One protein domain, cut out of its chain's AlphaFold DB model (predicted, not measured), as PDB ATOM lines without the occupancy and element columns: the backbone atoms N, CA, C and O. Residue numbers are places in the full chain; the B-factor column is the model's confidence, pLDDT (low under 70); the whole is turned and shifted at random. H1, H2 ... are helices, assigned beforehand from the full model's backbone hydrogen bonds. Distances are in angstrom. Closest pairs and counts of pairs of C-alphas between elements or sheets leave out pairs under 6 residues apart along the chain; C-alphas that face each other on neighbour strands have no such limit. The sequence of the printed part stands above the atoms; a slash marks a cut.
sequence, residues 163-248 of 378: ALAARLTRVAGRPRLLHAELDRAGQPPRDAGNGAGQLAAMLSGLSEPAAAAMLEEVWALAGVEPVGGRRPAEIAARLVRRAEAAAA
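What this domain is: This is residues 163 to 248 of the 378 residues of the protein "ATP phosphoribosyltransferase regulatory subunit" of Phenylobacterium sp (UniProt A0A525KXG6). The long helix H6 forms the middle of an elongated, all-helix domain, with H5 about perpendicular to it near its first residues and the hairpin of H1 and H2 near its last residues, met through H1. The short helix H4 packs on H6 between these two ends, with residues 236 to 243 of H6, and the still shorter H3 packs on the last residues of H6, 243 to 247, while the centre of H2 lies farthest from the mean of the C-alphas. The printed part has 86 residues with six named helices, in the order H1 to H6, and no named strand. It is only just loose, close to compact, with a radius of gyration of the C-alphas of 14.6 A, and its C-alphas span 41 by 26 by 20 A.

How they stand to each other: Begin with H6, residues 232 to 247, the hub, which touches four other helices. Look first at Ala 233, whose C-alpha is 4.4 A from that of Ala 212 in H5, residues 208 to 222; this is the closest pair of the two helices, which touch about perpendicular at 74 degrees. Further along, residues 236 to 243 of H6 touch H4, residues 198 to 203, also about perpendicular at 74 degrees; the closest C-alphas, of Ala 200 and Leu 239, are 4.7 A apart. H4 and H5 are a helical hairpin that only just touches, with 3 pairs of C-alphas within 8 A; the closest are those of Leu 203 and Ala 211, 5.3 A apart, and the helices run opposite ways at a steep tilt of 40 degrees. Residues 243 to 247 of H6 touch H3, residues 192 to 195, closest at the C-alphas of Ala 192 and Ala 246, 5.8 A apart. Residues 241 to 245 of H6 touch H1, residues 163 to 171, about perpendicular at 75 degrees; the closest C-alphas, of Ala 163 and Ala 245, are 5.2 A apart. H1 in turn touches H2, residues 175 to 182, in a helical hairpin at a shallow tilt of 23 degrees, opposite ways, closest at the C-alphas of Val 171 and Leu 178, 5.5 A apart. H2 and H6 are apart. In H1, H2, H4, H5 and H6 every O i to N i+4 pair is within hydrogen-bond range; H3 is too short for such a pair.

Where its parts are: Find C-alpha 232 at (-37.318, -33.886, 19.298); from there H6 runs 22.8 A to C-alpha 247 at (-52.958, -25.380, 33.490). H5 spans 21.2 A, H1 12.4 A, H2 10.4 A, H4 8.8 A and H3 5.8 A. H1 begins at C-alpha 163, (-56.826, -28.056, 26.141).

The domain as a whole: The two C-alphas farthest apart, of Gly 186 and Gly 223, are 42.8 A from each other. The printed part has no cut and no long link. The mean pLDDT of the printed part is 78.8; look for values under 70 at residues 189 to 197, 226 to 229 and 245 to 246.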
ATOM      1  N   ALA A 163     -57.703 -27.079  25.495       82.12
ATOM      2  CA  ALA A 163     -56.826 -28.056  26.141       82.12
ATOM      3  C   ALA A 163     -57.587 -29.067  27.025       82.12
ATOM      4  O   ALA A 163     -57.169 -30.222  27.149       82.12
ATOM      5  N   LEU A 164     -58.705 -28.648  27.628       86.31
ATOM      6  CA  LEU A 164     -59.594 -29.511  28.405       86.31
ATOM      7  C   LEU A 164     -60.409 -30.418  27.476       86.31
ATOM      8  O   LEU A 164     -60.402 -31.630  27.678       86.31
ATOM      9  N   ALA A 165     -61.015 -29.861  26.422       90.00
ATOM     10  CA  ALA A 165     -61.735 -30.628  25.404       90.00
ATOM     11  C   ALA A 165     -60.850 -31.731  24.800       90.00
ATOM     12  O   ALA A 165     -61.180 -32.913  24.864       90.00
ATOM     13  N   ALA A 166     -59.656 -31.364  24.318       85.38
ATOM     14  CA  ALA A 166     -58.708 -32.309  23.728       85.38
ATOM     15  C   ALA A 166     -58.228 -33.387  24.717       85.38
ATOM     16  O   ALA A 166     -57.889 -34.503  24.313       85.38
ATOM     17  N   ARG A 167     -58.160 -33.066  26.017       83.88
ATOM     18  CA  ARG A 167     -57.829 -34.045  27.058       83.88
ATOM     19  C   ARG A 167     -58.981 -35.019  27.279       83.88
ATOM     20  O   ARG A 167     -58.719 -36.218  27.278       83.88
ATOM     21  N   LEU A 168     -60.210 -34.525  27.422       88.88
ATOM     22  CA  LEU A 168     -61.409 -35.340  27.643       88.88
ATOM     23  C   LEU A 168     -61.645 -36.316  26.491       88.88
ATOM     24  O   LEU A 168     -61.777 -37.511  26.740       88.88
ATOM     25  N   THR A 169     -61.560 -35.851  25.242       88.44
ATOM     26  CA  THR A 169     -61.659 -36.720  24.056       88.44
ATOM     27  C   THR A 169     -60.614 -37.840  24.079       88.44
ATOM     28  O   THR A 169     -60.919 -38.983  23.758       88.44
ATOM     29  N   ARG A 170     -59.386 -37.558  24.536       83.50
ATOM     30  CA  ARG A 170     -58.301 -38.553  24.621       83.50
ATOM     31  C   ARG A 170     -58.493 -39.578  25.741       83.50
ATOM     32  O   ARG A 170     -57.966 -40.684  25.645       83.50
ATOM     33  N   VAL A 171     -59.156 -39.202  26.836       85.31
ATOM     34  CA  VAL A 171     -59.380 -40.094  27.987       85.31
ATOM     35  C   VAL A 171     -60.764 -40.742  27.985       85.31
ATOM     36  O   VAL A 171     -61.033 -41.530  28.885       85.31
ATOM     37  N   ALA A 172     -61.598 -40.477  26.975       84.69
ATOM     38  CA  ALA A 172     -62.950 -41.025  26.833       84.69
ATOM     39  C   ALA A 172     -62.992 -42.553  27.019       84.69
ATOM     40  O   ALA A 172     -63.795 -43.071  27.790       84.69
ATOM     41  N   GLY A 173     -62.041 -43.262  26.399       79.94
ATOM     42  CA  GLY A 173     -61.877 -44.716  26.513       79.94
ATOM     43  C   GLY A 173     -61.113 -45.229  27.713       79.94
ATOM     44  O   GLY A 173     -60.799 -46.411  27.799       79.94
ATOM     45  N   ARG A 174     -60.799 -44.356  28.667       83.69
ATOM     46  CA  ARG A 174     -60.037 -44.702  29.866       83.69
ATOM     47  C   ARG A 174     -60.864 -44.326  31.088       83.69
ATOM     48  O   ARG A 174     -60.585 -43.291  31.690       83.69
ATOM     49  N   PRO A 175     -61.834 -45.169  31.505       84.62
ATOM     50  CA  PRO A 175     -62.814 -44.829  32.538       84.62
ATOM     51  C   PRO A 175     -62.194 -44.264  33.817       84.62
ATOM     52  O   PRO A 175     -62.665 -43.263  34.339       84.62
ATOM     53  N   ARG A 176     -61.077 -44.845  34.279       85.62
ATOM     54  CA  ARG A 176     -60.342 -44.353  35.458       85.62
ATOM     55  C   ARG A 176     -59.815 -42.928  35.281       85.62
ATOM     56  O   ARG A 176     -59.883 -42.136  36.212       85.62
ATOM     57  N   LEU A 177     -59.269 -42.615  34.106       85.44
ATOM     58  CA  LEU A 177     -58.732 -41.285  33.814       85.44
ATOM     59  C   LEU A 177     -59.853 -40.275  33.583       85.44
ATOM     60  O   LEU A 177     -59.741 -39.152  34.055       85.44
ATOM     61  N   LEU A 178     -60.931 -40.670  32.900       88.94
ATOM     62  CA  LEU A 178     -62.096 -39.811  32.719       88.94
ATOM     63  C   LEU A 178     -62.741 -39.472  34.066       88.94
ATOM     64  O   LEU A 178     -62.970 -38.302  34.342       88.94
ATOM     65  N   HIS A 179     -62.960 -40.466  34.932       88.75
ATOM     66  CA  HIS A 179     -63.523 -40.247  36.267       88.75
ATOM     67  C   HIS A 179     -62.659 -39.288  37.091       88.75
ATOM     68  O   HIS A 179     -63.171 -38.315  37.626       88.75
ATOM     69  N   ALA A 180     -61.334 -39.465  37.064       86.88
ATOM     70  CA  ALA A 180     -60.409 -38.554  37.734       86.88
ATOM     71  C   ALA A 180     -60.459 -37.105  37.204       86.88
ATOM     72  O   ALA A 180     -60.093 -36.183  37.930       86.88
ATOM     73  N   GLU A 181     -60.872 -36.876  35.953       87.75
ATOM     74  CA  GLU A 181     -61.114 -35.524  35.430       87.75
ATOM     75  C   GLU A 181     -62.476 -34.973  35.874       87.75
ATOM     76  O   GLU A 181     -62.572 -33.788  36.190       87.75
ATOM     77  N   LEU A 182     -63.510 -35.817  35.940       91.31
ATOM     78  CA  LEU A 182     -64.844 -35.432  36.410       91.31
ATOM     79  C   LEU A 182     -64.851 -35.100  37.910       91.31
ATOM     80  O   LEU A 182     -65.410 -34.079  38.295       91.31
ATOM     81  N   ASP A 183     -64.152 -35.880  38.738       88.56
ATOM     82  CA  ASP A 183     -64.027 -35.668  40.193       88.56
ATOM     83  C   ASP A 183     -63.333 -34.346  40.556       88.56
ATOM     84  O   ASP A 183     -63.387 -33.876  41.694       88.56
ATOM     85  N   ARG A 184     -62.644 -33.739  39.585       85.88
ATOM     86  CA  ARG A 184     -61.974 -32.447  39.745       85.88
ATOM     87  C   ARG A 184     -62.866 -31.253  39.441       85.88
ATOM     88  O   ARG A 184     -62.372 -30.126  39.504       85.88
ATOM     89  N   ALA A 185     -64.131 -31.467  39.096       89.19
ATOM     90  CA  ALA A 185     -65.056 -30.381  38.814       89.19
ATOM     91  C   ALA A 185     -65.068 -29.339  39.947       89.19
ATOM     92  O   ALA A 185     -64.998 -29.675  41.127       89.19
ATOM     93  N   GLY A 186     -65.074 -28.056  39.580       82.56
ATOM     94  CA  GLY A 186     -65.086 -26.937  40.526       82.56
ATOM     95  C   GLY A 186     -63.781 -26.691  41.298       82.56
ATOM     96  O   GLY A 186     -63.699 -25.712  42.038       82.56
ATOM     97  N   GLN A 187     -62.747 -27.522  41.130       83.38
ATOM     98  CA  GLN A 187     -61.452 -27.329  41.792       83.38
ATOM     99  C   GLN A 187     -60.589 -26.277  41.068       83.38
ATOM    100  O   GLN A 187     -60.703 -26.112  39.850       83.38
ATOM    101  N   PRO A 188     -59.672 -25.586  41.776       73.62
ATOM    102  CA  PRO A 188     -58.729 -24.677  41.133       73.62
ATOM    103  C   PRO A 188     -57.799 -25.411  40.140       73.62
ATOM    104  O   PRO A 188     -57.569 -26.624  40.273       73.62
ATOM    105  N   PRO A 189     -57.238 -24.698  39.139       67.56
ATOM    106  CA  PRO A 189     -56.229 -25.249  38.236       67.56
ATOM    107  C   PRO A 189     -55.060 -25.864  39.014       67.56
ATOM    108  O   PRO A 189     -54.711 -25.403  40.101       67.56
ATOM    109  N   ARG A 190     -54.442 -26.917  38.468       63.81
ATOM    110  CA  ARG A 190     -53.228 -27.473  39.083       63.81
ATOM    111  C   ARG A 190     -52.073 -26.509  38.835       63.81
ATOM    112  O   ARG A 190     -51.890 -26.066  37.703       63.81
ATOM    113  N   ASP A 191     -51.241 -26.289  39.848       56.31
ATOM    114  CA  ASP A 191     -49.940 -25.658  39.635       56.31
ATOM    115  C   ASP A 191     -49.140 -26.485  38.618       56.31
ATOM    116  O   ASP A 191     -48.878 -27.680  38.820       56.31
ATOM    117  N   ALA A 192     -48.742 -25.845  37.514       51.00
ATOM    118  CA  ALA A 192     -48.018 -26.478  36.410       51.00
ATOM    119  C   ALA A 192     -46.733 -27.200  36.877       51.00
ATOM    120  O   ALA A 192     -46.335 -28.206  36.283       51.00
ATOM    121  N   GLY A 193     -46.140 -26.737  37.987       46.16
ATOM    122  CA  GLY A 193     -44.915 -27.278  38.579       46.16
ATOM    123  C   GLY A 193     -45.019 -28.709  39.122       46.16
ATOM    124  O   GLY A 193     -44.035 -29.440  39.038       46.16
ATOM    125  N   ASN A 194     -46.188 -29.153  39.602       47.94
ATOM    126  CA  ASN A 194     -46.329 -30.471  40.248       47.94
ATOM    127  C   ASN A 194     -46.926 -31.565  39.339       47.94
ATOM    128  O   ASN A 194     -46.751 -32.748  39.617       47.94
ATOM    129  N   GLY A 195     -47.627 -31.211  38.251       52.25
ATOM    130  CA  GLY A 195     -48.351 -32.187  37.410       52.25
ATOM    131  C   GLY A 195     -47.691 -32.544  36.068       52.25
ATOM    132  O   GLY A 195     -47.778 -33.690  35.603       52.25
ATOM    133  N   ALA A 196     -47.036 -31.575  35.420       58.84
ATOM    134  CA  ALA A 196     -46.471 -31.744  34.078       58.84
ATOM    135  C   ALA A 196     -44.962 -32.055  34.082       58.84
ATOM    136  O   ALA A 196     -44.464 -32.663  33.132       58.84
ATOM    137  N   GLY A 197     -44.270 -31.712  35.175       69.31
ATOM    138  CA  GLY A 197     -42.811 -31.715  35.292       69.31
ATOM    139  C   GLY A 197     -42.212 -30.363  34.885       69.31
ATOM    140  O   GLY A 197     -42.755 -29.683  34.016       69.31
ATOM    141  N   GLN A 198     -41.091 -29.972  35.503       77.81
ATOM    142  CA  GLN A 198     -40.450 -28.662  35.283       77.81
ATOM    143  C   GLN A 198     -40.152 -28.388  33.806       77.81
ATOM    144  O   GLN A 198     -40.460 -27.309  33.313       77.81
ATOM    145  N   LEU A 199     -39.643 -29.388  33.083       79.94
ATOM    146  CA  LEU A 199     -39.348 -29.258  31.657       79.94
ATOM    147  C   LEU A 199     -40.603 -28.932  30.836       79.94
ATOM    148  O   LEU A 199     -40.575 -28.050  29.990       79.94
ATOM    149  N   ALA A 200     -41.731 -29.591  31.112       79.56
ATOM    150  CA  ALA A 200     -42.980 -29.302  30.413       79.56
ATOM    151  C   ALA A 200     -43.472 -27.874  30.702       79.56
ATOM    152  O   ALA A 200     -43.930 -27.193  29.789       79.56
ATOM    153  N   ALA A 201     -43.336 -27.406  31.947       76.19
ATOM    154  CA  ALA A 201     -43.689 -26.040  32.321       76.19
ATOM    155  C   ALA A 201     -42.805 -24.990  31.621       76.19
ATOM    156  O   ALA A 201     -43.329 -23.976  31.177       76.19
ATOM    157  N   MET A 202     -41.501 -25.249  31.469       81.38
ATOM    158  CA  MET A 202     -40.572 -24.362  30.748       81.38
ATOM    159  C   MET A 202     -40.880 -24.270  29.251       81.38
ATOM    160  O   MET A 202     -40.715 -23.211  28.656       81.38
ATOM    161  N   LEU A 203     -41.330 -25.374  28.650       84.19
ATOM    162  CA  LEU A 203     -41.699 -25.407  27.236       84.19
ATOM    163  C   LEU A 203     -43.069 -24.761  26.969       84.19
ATOM    164  O   LEU A 203     -43.363 -24.373  25.840       84.19
ATOM    165  N   SER A 204     -43.924 -24.667  27.989       80.44
ATOM    166  CA  SER A 204     -45.281 -24.133  27.870       80.44
ATOM    167  C   SER A 204     -45.277 -22.675  27.397       80.44
ATOM    168  O   SER A 204     -44.601 -21.832  27.978       80.44
ATOM    169  N   GLY A 205     -46.080 -22.357  26.376       77.81
ATOM    170  CA  GLY A 205     -46.182 -21.003  25.811       77.81
ATOM    171  C   GLY A 205     -45.121 -20.656  24.759       77.81
ATOM    172  O   GLY A 205     -45.193 -19.583  24.161       77.81
ATOM    173  N   LEU A 206     -44.168 -21.554  24.491       84.75
ATOM    174  CA  LEU A 206     -43.253 -21.432  23.357       84.75
ATOM    175  C   LEU A 206     -43.936 -21.867  22.051       84.75
ATOM    176  O   LEU A 206     -44.832 -22.711  22.046       84.75
ATOM    177  N   SER A 207     -43.474 -21.324  20.921       84.12
ATOM    178  CA  SER A 207     -43.835 -21.857  19.604       84.12
ATOM    179  C   SER A 207     -43.237 -23.254  19.407       84.12
ATOM    180  O   SER A 207     -42.222 -23.590  20.013       84.12
ATOM    181  N   GLU A 208     -43.829 -24.071  18.533       80.06
ATOM    182  CA  GLU A 208     -43.342 -25.433  18.269       80.06
ATOM    183  C   GLU A 208     -41.842 -25.491  17.892       80.06
ATOM    184  O   GLU A 208     -41.127 -26.296  18.494       80.06
ATOM    185  N   PRO A 209     -41.307 -24.606  17.020       85.12
ATOM    186  CA  PRO A 209     -39.871 -24.570  16.737       85.12
ATOM    187  C   PRO A 209     -39.020 -24.197  17.958       85.12
ATOM    188  O   PRO A 209     -37.955 -24.774  18.162       85.12
ATOM    189  N   ALA A 210     -39.486 -23.258  18.788       86.31
ATOM    190  CA  ALA A 210     -38.756 -22.817  19.976       86.31
ATOM    191  C   ALA A 210     -38.750 -23.892  21.075       86.31
ATOM    192  O   ALA A 210     -37.722 -24.121  21.707       86.31
ATOM    193  N   ALA A 211     -39.869 -24.595  21.265       87.06
ATOM    194  CA  ALA A 211     -39.960 -25.710  22.200       87.06
ATOM    195  C   ALA A 211     -39.063 -26.885  21.775       87.06
ATOM    196  O   ALA A 211     -38.424 -27.510  22.620       87.06
ATOM    197  N   ALA A 212     -39.000 -27.181  20.471       87.31
ATOM    198  CA  ALA A 212     -38.112 -28.207  19.930       87.31
ATOM    199  C   ALA A 212     -36.634 -27.854  20.158       87.31
ATOM    200  O   ALA A 212     -35.904 -28.661  20.729       87.31
ATOM    201  N   ALA A 213     -36.228 -26.633  19.797       88.25
ATOM    202  CA  ALA A 213     -34.856 -26.159  19.973       88.25
ATOM    203  C   ALA A 213     -34.423 -26.173  21.449       88.25
ATOM    204  O   ALA A 213     -33.335 -26.639  21.775       88.25
ATOM    205  N   MET A 214     -35.300 -25.735  22.356       88.25
ATOM    206  CA  MET A 214     -35.017 -25.754  23.791       88.25
ATOM    207  C   MET A 214     -34.865 -27.181  24.337       88.25
ATOM    208  O   MET A 214     -34.015 -27.432  25.189       88.25
ATOM    209  N   LEU A 215     -35.677 -28.132  23.862       88.25
ATOM    210  CA  LEU A 215     -35.549 -29.533  24.262       88.25
ATOM    211  C   LEU A 215     -34.223 -30.139  23.780       88.25
ATOM    212  O   LEU A 215     -33.568 -30.846  24.545       88.25
ATOM    213  N   GLU A 216     -33.824 -29.843  22.541       87.75
ATOM    214  CA  GLU A 216     -32.531 -30.260  21.985       87.75
ATOM    215  C   GLU A 216     -31.358 -29.672  22.781       87.75
ATOM    216  O   GLU A 216     -30.416 -30.393  23.102       87.75
ATOM    217  N   GLU A 217     -31.440 -28.401  23.181       87.38
ATOM    218  CA  GLU A 217     -30.416 -27.744  24.002       87.38
ATOM    219  C   GLU A 217     -30.288 -28.388  25.393       87.38
ATOM    220  O   GLU A 217     -29.179 -28.663  25.857       87.38
ATOM    221  N   VAL A 218     -31.413 -28.716  26.041       86.31
ATOM    222  CA  VAL A 218     -31.424 -29.432  27.329       86.31
ATOM    223  C   VAL A 218     -30.791 -30.820  27.205       86.31
ATOM    224  O   VAL A 218     -30.053 -31.240  28.098       86.31
ATOM    225  N   TRP A 219     -31.051 -31.543  26.115       85.69
ATOM    226  CA  TRP A 219     -30.446 -32.856  25.877       85.69
ATOM    227  C   TRP A 219     -28.960 -32.781  25.569       85.69
ATOM    228  O   TRP A 219     -28.200 -33.562  26.141       85.69
ATOM    229  N   ALA A 220     -28.538 -31.815  24.752       86.06
ATOM    230  CA  ALA A 220     -27.129 -31.564  24.485       86.06
ATOM    231  C   ALA A 220     -26.369 -31.254  25.785       86.06
ATOM    232  O   ALA A 220     -25.305 -31.820  26.031       86.06
ATOM    233  N   LEU A 221     -26.950 -30.427  26.663       86.88
ATOM    234  CA  LEU A 221     -26.370 -30.104  27.969       86.88
ATOM    235  C   LEU A 221     -26.302 -31.325  28.901       86.88
ATOM    236  O   LEU A 221     -25.354 -31.466  29.672       86.88
ATOM    237  N   ALA A 222     -27.299 -32.207  28.834       83.25
ATOM    238  CA  ALA A 222     -27.371 -33.426  29.636       83.25
ATOM    239  C   ALA A 222     -26.579 -34.610  29.045       83.25
ATOM    240  O   ALA A 222     -26.517 -35.664  29.680       83.25
ATOM    241  N   GLY A 223     -25.999 -34.467  27.847       82.44
ATOM    242  CA  GLY A 223     -25.332 -35.558  27.127       82.44
ATOM    243  C   GLY A 223     -26.280 -36.699  26.740       82.44
ATOM    244  O   GLY A 223     -25.863 -37.856  26.685       82.44
ATOM    245  N   VAL A 224     -27.565 -36.398  26.539       77.81
ATOM    246  CA  VAL A 224     -28.591 -37.383  26.185       77.81
ATOM    247  C   VAL A 224     -28.698 -37.470  24.670       77.81
ATOM    248  O   VAL A 224     -29.151 -36.533  24.020       77.81
ATOM    249  N   GLU A 225     -28.349 -38.627  24.116       71.56
ATOM    250  CA  GLU A 225     -28.661 -38.956  22.726       71.56
ATOM    251  C   GLU A 225     -30.117 -39.443  22.627       71.56
ATOM    252  O   GLU A 225     -30.528 -40.309  23.412       71.56
ATOM    253  N   PRO A 226     -30.935 -38.924  21.693       65.31
ATOM    254  CA  PRO A 226     -32.301 -39.396  21.513       65.31
ATOM    255  C   PRO A 226     -32.303 -40.874  21.099       65.31
ATOM    256  O   PRO A 226     -31.792 -41.237  20.042       65.31
ATOM    257  N   VAL A 227     -32.914 -41.739  21.911       55.34
ATOM    258  CA  VAL A 227     -33.059 -43.168  21.598       55.34
ATOM    259  C   VAL A 227     -34.510 -43.450  21.198       55.34
ATOM    260  O   VAL A 227     -35.430 -43.240  21.991       55.34
ATOM    261  N   GLY A 228     -34.727 -43.932  19.971       60.62
ATOM    262  CA  GLY A 228     -36.046 -44.311  19.442       60.62
ATOM    263  C   GLY A 228     -36.495 -43.499  18.220       60.62
ATOM    264  O   GLY A 228     -35.827 -42.568  17.790       60.62
ATOM    265  N   GLY A 229     -37.639 -43.861  17.632       62.06
ATOM    266  CA  GLY A 229     -38.092 -43.322  16.338       62.06
ATOM    267  C   GLY A 229     -38.787 -41.951  16.357       62.06
ATOM    268  O   GLY A 229     -39.275 -41.524  15.317       62.06
ATOM    269  N   ARG A 230     -38.892 -41.270  17.508       75.19
ATOM    270  CA  ARG A 230     -39.609 -39.982  17.615       75.19
ATOM    271  C   ARG A 230     -38.651 -38.805  17.547       75.19
ATOM    272  O   ARG A 230     -37.626 -38.801  18.222       75.19
ATOM    273  N   ARG A 231     -39.031 -37.771  16.799       80.62
ATOM    274  CA  ARG A 231     -38.224 -36.554  16.641       80.62
ATOM    275  C   ARG A 231     -38.318 -35.652  17.883       80.62
ATOM    276  O   ARG A 231     -39.361 -35.648  18.545       80.62
ATOM    277  N   PRO A 232     -37.293 -34.828  18.175       79.75
ATOM    278  CA  PRO A 232     -37.318 -33.886  19.298       79.75
ATOM    279  C   PRO A 232     -38.556 -32.978  19.292       79.75
ATOM    280  O   PRO A 232     -39.234 -32.854  20.310       79.75
ATOM    281  N   ALA A 233     -38.941 -32.448  18.127       79.88
ATOM    282  CA  ALA A 233     -40.149 -31.635  17.969       79.88
ATOM    283  C   ALA A 233     -41.436 -32.361  18.412       79.88
ATOM    284  O   ALA A 233     -42.282 -31.785  19.095       79.88
ATOM    285  N   GLU A 234     -41.570 -33.654  18.105       78.94
ATOM    286  CA  GLU A 234     -42.741 -34.454  18.491       78.94
ATOM    287  C   GLU A 234     -42.810 -34.657  20.009       78.94
ATOM    288  O   GLU A 234     -43.895 -34.687  20.602       78.94
ATOM    289  N   ILE A 235     -41.648 -34.788  20.651       82.56
ATOM    290  CA  ILE A 235     -41.528 -34.936  22.101       82.56
ATOM    291  C   ILE A 235     -41.811 -33.596  22.789       82.56
ATOM    292  O   ILE A 235     -42.630 -33.559  23.711       82.56
ATOM    293  N   ALA A 236     -41.229 -32.499  22.299       84.12
ATOM    294  CA  ALA A 236     -41.483 -31.147  22.785       84.12
ATOM    295  C   ALA A 236     -42.977 -30.803  22.706       84.12
ATOM    296  O   ALA A 236     -43.582 -30.448  23.716       84.12
ATOM    297  N   ALA A 237     -43.617 -31.043  21.558       80.50
ATOM    298  CA  ALA A 237     -45.048 -30.812  21.381       80.50
ATOM    299  C   ALA A 237     -45.910 -31.621  22.374       80.50
ATOM    300  O   ALA A 237     -46.944 -31.145  22.848       80.50
ATOM    301  N   ARG A 238     -45.505 -32.848  22.738       80.62
ATOM    302  CA  ARG A 238     -46.201 -33.634  23.776       80.62
ATOM    303  C   ARG A 238     -46.021 -33.054  25.175       80.62
ATOM    304  O   ARG A 238     -46.974 -33.099  25.952       80.62
ATOM    305  N   LEU A 239     -44.833 -32.546  25.498       81.50
ATOM    306  CA  LEU A 239     -44.557 -31.903  26.782       81.50
ATOM    307  C   LEU A 239     -45.335 -30.589  26.920       81.50
ATOM    308  O   LEU A 239     -46.001 -30.407  27.937       81.50
ATOM    309  N   VAL A 240     -45.359 -29.751  25.879       80.31
ATOM    310  CA  VAL A 240     -46.168 -28.518  25.833       80.31
ATOM    311  C   VAL A 240     -47.645 -28.834  26.059       80.31
ATOM    312  O   VAL A 240     -48.236 -28.349  27.021       80.31
ATOM    313  N   ARG A 241     -48.221 -29.760  25.276       75.25
ATOM    314  CA  ARG A 241     -49.623 -30.182  25.450       75.25
ATOM    315  C   ARG A 241     -49.916 -30.714  26.853       75.25
ATOM    316  O   ARG A 241     -51.039 -30.585  27.337       75.25
ATOM    317  N   ARG A 242     -48.943 -31.358  27.506       75.00
ATOM    318  CA  ARG A 242     -49.083 -31.844  28.886       75.00
ATOM    319  C   ARG A 242     -49.119 -30.685  29.886       75.00
ATOM    320  O   ARG A 242     -49.910 -30.754  30.825       75.00
ATOM    321  N   ALA A 243     -48.297 -29.656  29.696       74.38
ATOM    322  CA  ALA A 243     -48.287 -28.468  30.544       74.38
ATOM    323  C   ALA A 243     -49.556 -27.625  30.376       74.38
ATOM    324  O   ALA A 243     -50.222 -27.331  31.367       74.38
ATOM    325  N   GLU A 244     -49.961 -27.345  29.137       72.56
ATOM    326  CA  GLU A 244     -51.214 -26.641  28.830       72.56
ATOM    327  C   GLU A 244     -52.429 -27.379  29.406       72.56
ATOM    328  O   GLU A 244     -53.318 -26.776  30.002       72.56
ATOM    329  N   ALA A 245     -52.448 -28.711  29.297       67.69
ATOM    330  CA  ALA A 245     -53.501 -29.523  29.890       67.69
ATOM    331  C   ALA A 245     -53.527 -29.441  31.426       67.69
ATOM    332  O   ALA A 245     -54.610 -29.478  32.007       67.69
ATOM    333  N   ALA A 246     -52.370 -29.331  32.086       69.44
ATOM    334  CA  ALA A 246     -52.295 -29.181  33.539       69.44
ATOM    335  C   ALA A 246     -52.796 -27.804  34.013       69.44
ATOM    336  O   ALA A 246     -53.422 -27.731  35.071       69.44
ATOM    337  N   ALA A 247     -52.550 -26.758  33.218       71.75
ATOM    338  CA  ALA A 247     -52.958 -25.380  33.490       71.75
ATOM    339  C   ALA A 247     -54.411 -25.063  33.084       71.75
ATOM    340  O   ALA A 247     -54.960 -24.049  33.514       71.75
ATOM    341  N   ALA A 248     -55.040 -25.909  32.262       74.19
ATOM    342  CA  ALA A 248     -56.426 -25.728  31.844       74.19
ATOM    343  C   ALA A 248     -57.378 -25.649  33.058       74.19
ATOM    344  O   ALA A 248     -57.192 -26.402  34.025       74.19
TER     345      ALA A 248